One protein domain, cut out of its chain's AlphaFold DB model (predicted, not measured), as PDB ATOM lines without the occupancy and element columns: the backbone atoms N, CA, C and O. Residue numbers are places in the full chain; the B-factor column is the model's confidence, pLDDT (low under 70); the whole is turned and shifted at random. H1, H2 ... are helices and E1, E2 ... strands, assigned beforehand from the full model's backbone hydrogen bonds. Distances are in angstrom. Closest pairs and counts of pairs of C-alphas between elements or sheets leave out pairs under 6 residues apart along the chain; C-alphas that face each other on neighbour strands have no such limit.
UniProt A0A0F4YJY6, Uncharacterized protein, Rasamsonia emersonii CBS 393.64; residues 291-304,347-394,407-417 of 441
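This is residues 291 to 304, 347 to 394 and 407 to 417 of the 441 residues of an uncharacterized protein of Rasamsonia emersonii CBS 393.64 (UniProt A0A0F4YJY6). One long helix, H3, packs on a small ribbon of two parallel strands, E1 and E2, while H1 meets H3 crosswise and runs away from it, and H4 packs on H3 on the other side from H1. The short helix H2 follows E1 directly, and the loop of residues 364 to 372 reaches the far end of the longest axis before the chain folds back into H3. The printed part has 73 residues in three pieces, with four named helices and two named strands in the order H1, E1, H2, H3, E2, H4; the class is mostly helix. The whole is compact, with a radius of gyration of the C-alphas of 12.4 A, and spans 40 by 27 by 18 A.

H1 covers residues 292 to 304, 18.4 A from first to last C-alpha, and begins with C-alpha 292 at (29.248, 40.804, 106.363). After the first cut, E1 covers residues 352 to 358, 17.5 A long. H2 is residues 359 to 363, 5.1 A. H3, residues 373 to 388, measures 22.2 A and begins with C-alpha 373 at (17.080, 30.120, 115.311). E2 is residues 392 to 394, 6.4 A. After the second cut, H4 covers residues 407 to 415, 12.3 A, and ends with C-alpha 415 at (22.304, 27.864, 103.362).

H3 is the hub, touching three other helices. With residues 381 to 386 alone it touches H1, about perpendicular at 89 degrees; the closest C-alphas are those of Leu 292 and His 382, 5.7 A apart. With residues 379 to 383 alone it touches H4 at a steep tilt of 47 degrees, the same way, closest at the C-alphas of Arg 380 and Glu 415, 6.6 A. H3 and H2 only just touch, with 3 pairs of C-alphas within 8 A, closest at Val 363 and Gln 375, 5.7 A. The closest C-alphas of H3 and E2 are those of Ile 383 and Ala 393, 5.4 A. E1 and E2 are parallel neighbours at 25 degrees, with N 355 and O 392 at 2.8 A and N 394 and O 355 at 2.8 A, within hydrogen-bond range. E1, H2, H3 and E2 form a strand-helix-strand unit, two parallel neighbour strands with helices between them along the chain, and its crossover is right-handed. H1 and H4 are apart. In H1, H2, H3 and H4 every O i to N i+4 pair is within hydrogen-bond range.

The two C-alphas farthest apart are those of Gln 350 and Arg 368, 41.2 A. Residues 305 to 346 are not printed, and C-alphas 304 and 347 are 20.1 A apart across that cut; residues 395 to 406 are not printed, and C-alphas 394 and 407 are 16.4 A apart. Of the links that are printed whole, E1 to H2 and H3 to E2 are tight, H2 to H3 is short, and none is long. The mean pLDDT of the printed part is 92.2, and no printed residue is under 70.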
ATOM      1  N   SER A 291      33.013  43.402 105.015       93.62
ATOM      2  CA  SER A 291      32.521  42.808 106.264       93.62
ATOM      3  C   SER A 291      31.030  42.491 106.164       93.62
ATOM      4  O   SER A 291      30.209  43.396 106.014       93.62
ATOM      5  N   LEU A 292      30.658  41.213 106.298       95.06
ATOM      6  CA  LEU A 292      29.248  40.804 106.363       95.06
ATOM      7  C   LEU A 292      28.524  41.456 107.547       95.06
ATOM      8  O   LEU A 292      27.368  41.851 107.409       95.06
ATOM      9  N   ASP A 293      29.206  41.596 108.687       93.31
ATOM     10  CA  ASP A 293      28.631  42.207 109.886       93.31
ATOM     11  C   ASP A 293      28.298  43.685 109.648       93.31
ATOM     12  O   ASP A 293      27.201  44.133 109.979       93.31
ATOM     13  N   GLU A 294      29.211  44.434 109.016       90.00
ATOM     14  CA  GLU A 294      28.993  45.845 108.664       90.00
ATOM     15  C   GLU A 294      27.822  45.986 107.683       90.00
ATOM     16  O   GLU A 294      26.886  46.742 107.941       90.00
ATOM     17  N   MET A 295      27.800  45.178 106.617       91.19
ATOM     18  CA  MET A 295      26.730  45.224 105.616       91.19
ATOM     19  C   MET A 295      25.349  44.894 106.207       91.19
ATOM     20  O   MET A 295      24.336  45.494 105.837       91.19
ATOM     21  N   VAL A 296      25.274  43.936 107.136       92.19
ATOM     22  CA  VAL A 296      24.014  43.579 107.801       92.19
ATOM     23  C   VAL A 296      23.556  44.690 108.741       92.19
ATOM     24  O   VAL A 296      22.363  45.010 108.738       92.19
ATOM     25  N   LEU A 297      24.461  45.304 109.507       89.62
ATOM     26  CA  LEU A 297      24.137  46.453 110.358       89.62
ATOM     27  C   LEU A 297      23.572  47.613 109.528       89.62
ATOM     28  O   LEU A 297      22.479  48.092 109.822       89.62
ATOM     29  N   GLU A 298      24.223  47.966 108.421       84.44
ATOM     30  CA  GLU A 298      23.742  49.014 107.514       84.44
ATOM     31  C   GLU A 298      22.364  48.705 106.924       84.44
ATOM     32  O   GLU A 298      21.506  49.585 106.809       84.44
ATOM     33  N   SER A 299      22.122  47.443 106.556       84.19
ATOM     34  CA  SER A 299      20.821  47.026 106.031       84.19
ATOM     35  C   SER A 299      19.700  47.220 107.062       84.19
ATOM     36  O   SER A 299      18.593  47.625 106.699       84.19
ATOM     37  N   ARG A 300      19.988  46.992 108.351       83.69
ATOM     38  CA  ARG A 300      19.033  47.180 109.453       83.69
ATOM     39  C   ARG A 300      18.785  48.658 109.729       83.69
ATOM     40  O   ARG A 300      17.627  49.040 109.890       83.69
ATOM     41  N   ASP A 301      19.827  49.481 109.704       79.69
ATOM     42  CA  ASP A 301      19.709  50.927 109.912       79.69
ATOM     43  C   ASP A 301      18.886  51.588 108.804       79.69
ATOM     44  O   ASP A 301      18.003  52.402 109.089       79.69
ATOM     45  N   ARG A 302      19.082  51.173 107.543       73.75
ATOM     46  CA  ARG A 302      18.244  51.627 106.422       73.75
ATOM     47  C   ARG A 302      16.775  51.282 106.660       73.75
ATOM     48  O   ARG A 302      15.922  52.159 106.550       73.75
ATOM     49  N   VAL A 303      16.467  50.039 107.044       73.00
ATOM     50  CA  VAL A 303      15.085  49.606 107.339       73.00
ATOM     51  C   VAL A 303      14.483  50.381 108.519       73.00
ATOM     52  O   VAL A 303      13.336  50.825 108.437       73.00
ATOM     53  N   SER A 304      15.250  50.602 109.591       72.25
ATOM     54  CA  SER A 304      14.794  51.379 110.748       72.25
ATOM     55  C   SER A 304      14.514  52.839 110.374       72.25
ATOM     56  O   SER A 304      13.491  53.391 110.787       72.25
ATOM     57  N   TYR A 347      29.912  48.890  99.208       88.75
ATOM     58  CA  TYR A 347      30.475  47.655  98.670       88.75
ATOM     59  C   TYR A 347      29.698  47.180  97.438       88.75
ATOM     60  O   TYR A 347      28.475  47.023  97.473       88.75
ATOM     61  N   ASN A 348      30.414  46.904  96.348       90.12
ATOM     62  CA  ASN A 348      29.834  46.428  95.095       90.12
ATOM     63  C   ASN A 348      30.842  45.558  94.314       90.12
ATOM     64  O   ASN A 348      32.031  45.551  94.642       90.12
ATOM     65  N   PRO A 349      30.420  44.852  93.249       90.38
ATOM     66  CA  PRO A 349      31.295  43.925  92.527       90.38
ATOM     67  C   PRO A 349      32.465  44.588  91.781       90.38
ATOM     68  O   PRO A 349      33.326  43.891  91.253       90.38
ATOM     69  N   GLN A 350      32.497  45.925  91.687       87.31
ATOM     70  CA  GLN A 350      33.604  46.653  91.062       87.31
ATOM     71  C   GLN A 350      34.769  46.874  92.031       87.31
ATOM     72  O   GLN A 350      35.905  47.001  91.579       87.31
ATOM     73  N   ASN A 351      34.497  46.927  93.340       87.62
ATOM     74  CA  ASN A 351      35.517  47.132  94.372       87.62
ATOM     75  C   ASN A 351      35.782  45.877  95.214       87.62
ATOM     76  O   ASN A 351      36.920  45.652  95.621       87.62
ATOM     77  N   SER A 352      34.770  45.036  95.429       92.12
ATOM     78  CA  SER A 352      34.817  43.903  96.351       92.12
ATOM     79  C   SER A 352      34.522  42.595  95.628       92.12
ATOM     80  O   SER A 352      33.694  42.541  94.723       92.12
ATOM     81  N   PHE A 353      35.199  41.523  96.033       94.12
ATOM     82  CA  PHE A 353      34.981  40.181  95.480       94.12
ATOM     83  C   PHE A 353      34.071  39.337  96.373       94.12
ATOM     84  O   PHE A 353      33.190  38.615  95.898       94.12
ATOM     85  N   CYS A 354      34.292  39.421  97.680       96.12
ATOM     86  CA  CYS A 354      33.518  38.715  98.687       96.12
ATOM     87  C   CYS A 354      33.205  39.633  99.863       96.12
ATOM     88  O   CYS A 354      33.789  40.705 100.004       96.12
ATOM     89  N   ALA A 355      32.272  39.182 100.689       96.69
ATOM     90  CA  ALA A 355      32.045  39.686 102.024       96.69
ATOM     91  C   ALA A 355      32.243  38.527 103.002       96.69
ATOM     92  O   ALA A 355      31.683  37.444 102.794       96.69
ATOM     93  N   SER A 356      33.027  38.739 104.053       96.69
ATOM     94  CA  SER A 356      33.379  37.710 105.023       96.69
ATOM     95  C   SER A 356      32.922  38.018 106.448       96.69
ATOM     96  O   SER A 356      32.657  39.162 106.816       96.69
ATOM     97  N   ALA A 357      32.792  36.960 107.251       95.81
ATOM     98  CA  ALA A 357      32.564  37.021 108.692       95.81
ATOM     99  C   ALA A 357      33.375  35.935 109.402       95.81
ATOM    100  O   ALA A 357      33.490  34.805 108.908       95.81
ATOM    101  N   SER A 358      33.870  36.260 110.599       93.75
ATOM    102  CA  SER A 358      34.386  35.250 111.517       93.75
ATOM    103  C   SER A 358      33.206  34.432 112.024       93.75
ATOM    104  O   SER A 358      32.296  34.942 112.676       93.75
ATOM    105  N   PHE A 359      33.195  33.137 111.737       93.19
ATOM    106  CA  PHE A 359      32.145  32.257 112.220       93.19
ATOM    107  C   PHE A 359      32.117  32.242 113.752       93.19
ATOM    108  O   PHE A 359      31.044  32.249 114.357       93.19
ATOM    109  N   ARG A 360      33.295  32.259 114.384       90.50
ATOM    110  CA  ARG A 360      33.436  32.275 115.840       90.50
ATOM    111  C   ARG A 360      32.864  33.542 116.467       90.50
ATOM    112  O   ARG A 360      32.108  33.423 117.430       90.50
ATOM    113  N   ASP A 361      33.233  34.706 115.945       89.75
ATOM    114  CA  ASP A 361      32.912  35.979 116.594       89.75
ATOM    115  C   ASP A 361      31.520  36.490 116.199       89.75
ATOM    116  O   ASP A 361      30.794  37.002 117.051       89.75
ATOM    117  N   SER A 362      31.114  36.295 114.941       93.25
ATOM    118  CA  SER A 362      29.843  36.807 114.416       93.25
ATOM    119  C   SER A 362      28.672  35.854 114.690       93.25
ATOM    120  O   SER A 362      27.627  36.270 115.185       93.25
ATOM    121  N   VAL A 363      28.824  34.556 114.384       93.88
ATOM    122  CA  VAL A 363      27.740  33.556 114.522       93.88
ATOM    123  C   VAL A 363      27.810  32.826 115.866       93.88
ATOM    124  O   VAL A 363      26.786  32.545 116.496       93.88
ATOM    125  N   GLY A 364      29.017  32.491 116.314       88.81
ATOM    126  CA  GLY A 364      29.254  31.660 117.486       88.81
ATOM    127  C   GLY A 364      28.954  30.178 117.249       88.81
ATOM    128  O   GLY A 364      28.282  29.774 116.298       88.81
ATOM    129  N   PHE A 365      29.451  29.327 118.147       87.56
ATOM    130  CA  PHE A 365      29.330  27.880 117.982       87.56
ATOM    131  C   PHE A 365      27.916  27.360 118.299       87.56
ATOM    132  O   PHE A 365      27.271  27.835 119.243       87.56
ATOM    133  N   PRO A 366      27.410  26.366 117.545       88.94
ATOM    134  CA  PRO A 366      26.143  25.715 117.858       88.94
ATOM    135  C   PRO A 366      26.225  24.974 119.201       88.94
ATOM    136  O   PRO A 366      27.224  24.333 119.531       88.94
ATOM    137  N   ARG A 367      25.143  25.023 119.986       85.12
ATOM    138  CA  ARG A 367      25.053  24.318 121.275       85.12
ATOM    139  C   ARG A 367      24.430  22.944 121.069       85.12
ATOM    140  O   ARG A 367      23.440  22.817 120.355       85.12
ATOM    141  N   ARG A 368      24.970  21.910 121.727       85.31
ATOM    142  CA  ARG A 368      24.479  20.517 121.609       85.31
ATOM    143  C   ARG A 368      24.344  20.061 120.140       85.31
ATOM    144  O   ARG A 368      23.361  19.415 119.786       85.31
ATOM    145  N   ASN A 369      25.308  20.438 119.293       85.06
ATOM    146  CA  ASN A 369      25.330  20.154 117.849       85.06
ATOM    147  C   ASN A 369      24.090  20.660 117.088       85.06
ATOM    148  O   ASN A 369      23.674  20.057 116.100       85.06
ATOM    149  N   ARG A 370      23.473  21.753 117.551       89.81
ATOM    150  CA  ARG A 370      22.346  22.398 116.874       89.81
ATOM    151  C   ARG A 370      22.517  23.906 116.845       89.81
ATOM    152  O   ARG A 370      22.856  24.533 117.850       89.81
ATOM    153  N   PHE A 371      22.241  24.479 115.685       93.75
ATOM    154  CA  PHE A 371      22.138  25.918 115.524       93.75
ATOM    155  C   PHE A 371      20.853  26.430 116.170       93.75
ATOM    156  O   PHE A 371      19.785  25.829 116.042       93.75
ATOM    157  N   SER A 372      20.957  27.553 116.874       95.81
ATOM    158  CA  SER A 372      19.784  28.294 117.332       95.81
ATOM    159  C   SER A 372      19.096  29.002 116.162       95.81
ATOM    160  O   SER A 372      19.729  29.322 115.155       95.81
ATOM    161  N   SER A 373      17.812  29.333 116.314       96.25
ATOM    162  CA  SER A 373      17.080  30.120 115.311       96.25
ATOM    163  C   SER A 373      17.740  31.474 115.045       96.25
ATOM    164  O   SER A 373      17.724  31.953 113.916       96.25
ATOM    165  N   HIS A 374      18.358  32.075 116.066       95.38
ATOM    166  CA  HIS A 374      19.099  33.324 115.918       95.38
ATOM    167  C   HIS A 374      20.316  33.160 114.999       95.38
ATOM    168  O   HIS A 374      20.464  33.929 114.056       95.38
ATOM    169  N   GLN A 375      21.128  32.120 115.219       96.62
ATOM    170  CA  GLN A 375      22.290  31.824 114.375       96.62
ATOM    171  C   GLN A 375      21.881  31.541 112.928       96.62
ATOM    172  O   GLN A 375      22.468  32.101 112.008       96.62
ATOM    173  N   MET A 376      20.836  30.732 112.722       97.69
ATOM    174  CA  MET A 376      20.329  30.441 111.376       97.69
ATOM    175  C   MET A 376      19.824  31.699 110.667       97.69
ATOM    176  O   MET A 376      20.124  31.914 109.495       97.69
ATOM    177  N   ASN A 377      19.082  32.559 111.372       96.81
ATOM    178  CA  ASN A 377      18.606  33.819 110.807       96.81
ATOM    179  C   ASN A 377      19.765  34.757 110.459       96.81
ATOM    180  O   ASN A 377      19.708  35.417 109.426       96.81
ATOM    181  N   LEU A 378      20.812  34.799 111.285       97.00
ATOM    182  CA  LEU A 378      21.996  35.608 111.019       97.00
ATOM    183  C   LEU A 378      22.754  35.108 109.783       97.00
ATOM    184  O   LEU A 378      23.023  35.904 108.890       97.00
ATOM    185  N   ILE A 379      23.009  33.798 109.677       98.06
ATOM    186  CA  ILE A 379      23.646  33.184 108.497       98.06
ATOM    187  C   ILE A 379      22.863  33.527 107.223       98.06
ATOM    188  O   ILE A 379      23.432  34.025 106.254       98.06
ATOM    189  N   ARG A 380      21.539  33.344 107.237       98.00
ATOM    190  CA  ARG A 380      20.676  33.684 106.095       98.00
ATOM    191  C   ARG A 380      20.739  35.162 105.736       98.00
ATOM    192  O   ARG A 380      20.787  35.495 104.557       98.00
ATOM    193  N   GLN A 381      20.739  36.048 106.732       96.88
ATOM    194  CA  GLN A 381      20.851  37.490 106.506       96.88
ATOM    195  C   GLN A 381      22.201  37.862 105.890       96.88
ATOM    196  O   GLN A 381      22.216  38.607 104.916       96.88
ATOM    197  N   HIS A 382      23.304  37.312 106.402       97.69
ATOM    198  CA  HIS A 382      24.646  37.513 105.849       97.69
ATOM    199  C   HIS A 382      24.685  37.142 104.362       97.69
ATOM    200  O   HIS A 382      25.047  37.966 103.523       97.69
ATOM    201  N   ILE A 383      24.247  35.924 104.031       97.81
ATOM    202  CA  ILE A 383      24.266  35.399 102.660       97.81
ATOM    203  C   ILE A 383      23.385  36.254 101.742       97.81
ATOM    204  O   ILE A 383      23.837  36.708 100.691       97.81
ATOM    205  N   GLN A 384      22.155  36.562 102.164       97.06
ATOM    206  CA  GLN A 384      21.242  37.395 101.378       97.06
ATOM    207  C   GLN A 384      21.800  38.794 101.119       97.06
ATOM    208  O   GLN A 384      21.650  39.312 100.014       97.06
ATOM    209  N   VAL A 385      22.409  39.427 102.123       95.81
ATOM    210  CA  VAL A 385      22.973  40.773 101.982       95.81
ATOM    211  C   VAL A 385      24.170  40.759 101.030       95.81
ATOM    212  O   VAL A 385      24.210  41.585 100.121       95.81
ATOM    213  N   ALA A 386      25.080  39.789 101.144       97.12
ATOM    214  CA  ALA A 386      26.190  39.650 100.199       97.12
ATOM    215  C   ALA A 386      25.697  39.460  98.756       97.12
ATOM    216  O   ALA A 386      26.092  40.210  97.861       97.12
ATOM    217  N   HIS A 387      24.765  38.527  98.536       97.06
ATOM    218  CA  HIS A 387      24.234  38.232  97.202       97.06
ATOM    219  C   HIS A 387      23.464  39.406  96.593       97.06
ATOM    220  O   HIS A 387      23.583  39.646  95.393       97.06
ATOM    221  N   ARG A 388      22.730  40.194  97.394       95.50
ATOM    222  CA  ARG A 388      22.071  41.431  96.922       95.50
ATOM    223  C   ARG A 388      23.065  42.474  96.416       95.50
ATOM    224  O   ARG A 388      22.732  43.223  95.504       95.50
ATOM    225  N   HIS A 389      24.267  42.499  96.982       94.12
ATOM    226  CA  HIS A 389      25.370  43.344  96.524       94.12
ATOM    227  C   HIS A 389      26.212  42.682  95.419       94.12
ATOM    228  O   HIS A 389      27.211  43.252  94.992       94.12
ATOM    229  N   GLY A 390      25.834  41.491  94.942       95.25
ATOM    230  CA  GLY A 390      26.594  40.737  93.941       95.25
ATOM    231  C   GLY A 390      27.940  40.211  94.452       95.25
ATOM    232  O   GLY A 390      28.822  39.920  93.645       95.25
ATOM    233  N   LEU A 391      28.112  40.107  95.772       96.38
ATOM    234  CA  LEU A 391      29.327  39.628  96.428       96.38
ATOM    235  C   LEU A 391      29.166  38.180  96.884       96.38
ATOM    236  O   LEU A 391      28.069  37.732  97.213       96.38
ATOM    237  N   LYS A 392      30.285  37.460  96.958       97.19
ATOM    238  CA  LYS A 392      30.330  36.099  97.509       97.19
ATOM    239  C   LYS A 392      30.296  36.121  99.034       97.19
ATOM    240  O   LYS A 392      31.068  36.862  99.634       97.19
ATOM    241  N   ALA A 393      29.483  35.276  99.662       98.00
ATOM    242  CA  ALA A 393      29.462  35.125 101.116       98.00
ATOM    243  C   ALA A 393      30.571  34.168 101.586       98.00
ATOM    244  O   ALA A 393      30.638  33.019 101.133       98.00
ATOM    245  N   ARG A 394      31.433  34.632 102.499       97.38
ATOM    246  CA  ARG A 394      32.575  33.878 103.028       97.38
ATOM    247  C   ARG A 394      32.544  33.737 104.551       97.38
ATOM    248  O   ARG A 394      32.256  34.696 105.257       97.38
ATOM    249  N   LEU A 407      29.492  19.588 110.804       90.69
ATOM    250  CA  LEU A 407      28.173  20.200 111.022       90.69
ATOM    251  C   LEU A 407      28.111  21.638 110.475       90.69
ATOM    252  O   LEU A 407      27.174  21.979 109.753       90.69
ATOM    253  N   ILE A 408      29.103  22.469 110.809       92.44
ATOM    254  CA  ILE A 408      29.160  23.868 110.370       92.44
ATOM    255  C   ILE A 408      29.285  23.956 108.848       92.44
ATOM    256  O   ILE A 408      28.524  24.693 108.227       92.44
ATOM    257  N   TRP A 409      30.184  23.184 108.237       92.38
ATOM    258  CA  TRP A 409      30.370  23.164 106.786       92.38
ATOM    259  C   TRP A 409      29.104  22.766 106.043       92.38
ATOM    260  O   TRP A 409      28.704  23.472 105.122       92.38
ATOM    261  N   HIS A 410      28.439  21.691 106.478       92.50
ATOM    262  CA  HIS A 410      27.186  21.251 105.869       92.50
ATOM    263  C   HIS A 410      26.110  22.331 105.979       92.50
ATOM    264  O   HIS A 410      25.450  22.628 104.991       92.50
ATOM    265  N   THR A 411      25.947  22.947 107.155       94.88
ATOM    266  CA  THR A 411      24.944  24.007 107.342       94.88
ATOM    267  C   THR A 411      25.248  25.234 106.480       94.88
ATOM    268  O   THR A 411      24.357  25.721 105.795       94.88
ATOM    269  N   LEU A 412      26.493  25.715 106.456       95.62
ATOM    270  CA  LEU A 412      26.870  26.874 105.643       95.62
ATOM    271  C   LEU A 412      26.711  26.602 104.140       95.62
ATOM    272  O   LEU A 412      26.184  27.449 103.423       95.62
ATOM    273  N   ALA A 413      27.120  25.421 103.668       94.62
ATOM    274  CA  ALA A 413      26.954  25.030 102.270       94.62
ATOM    275  C   ALA A 413      25.469  24.906 101.881       94.62
ATOM    276  O   ALA A 413      25.074  25.383 100.820       94.62
ATOM    277  N   GLN A 414      24.631  24.328 102.751       94.38
ATOM    278  CA  GLN A 414      23.182  24.210 102.529       94.38
ATOM    279  C   GLN A 414      22.466  25.562 102.496       94.38
ATOM    280  O   GLN A 414      21.543  25.742 101.707       94.38
ATOM    281  N   GLU A 415      22.880  26.513 103.335       96.31
ATOM    282  CA  GLU A 415      22.304  27.864 103.362       96.31
ATOM    283  C   GLU A 415      22.814  28.751 102.210       96.31
ATOM    284  O   GLU A 415      22.290  29.845 102.005       96.31
ATOM    285  N   GLY A 416      23.793  28.280 101.425       95.88
ATOM    286  CA  GLY A 416      24.261  28.948 100.209       95.88
ATOM    287  C   GLY A 416      25.497  29.829 100.385       95.88
ATOM    288  O   GLY A 416      25.673  30.779  99.627       95.88
ATOM    289  N   ALA A 417      26.359  29.546 101.368       97.06
ATOM    290  CA  ALA A 417      27.666  30.193 101.447       97.06
ATOM    291  C   ALA A 417      28.519  29.838 100.213       97.06
ATOM    292  O   ALA A 417      28.559  28.685  99.781       97.06
TER     293      ALA A 417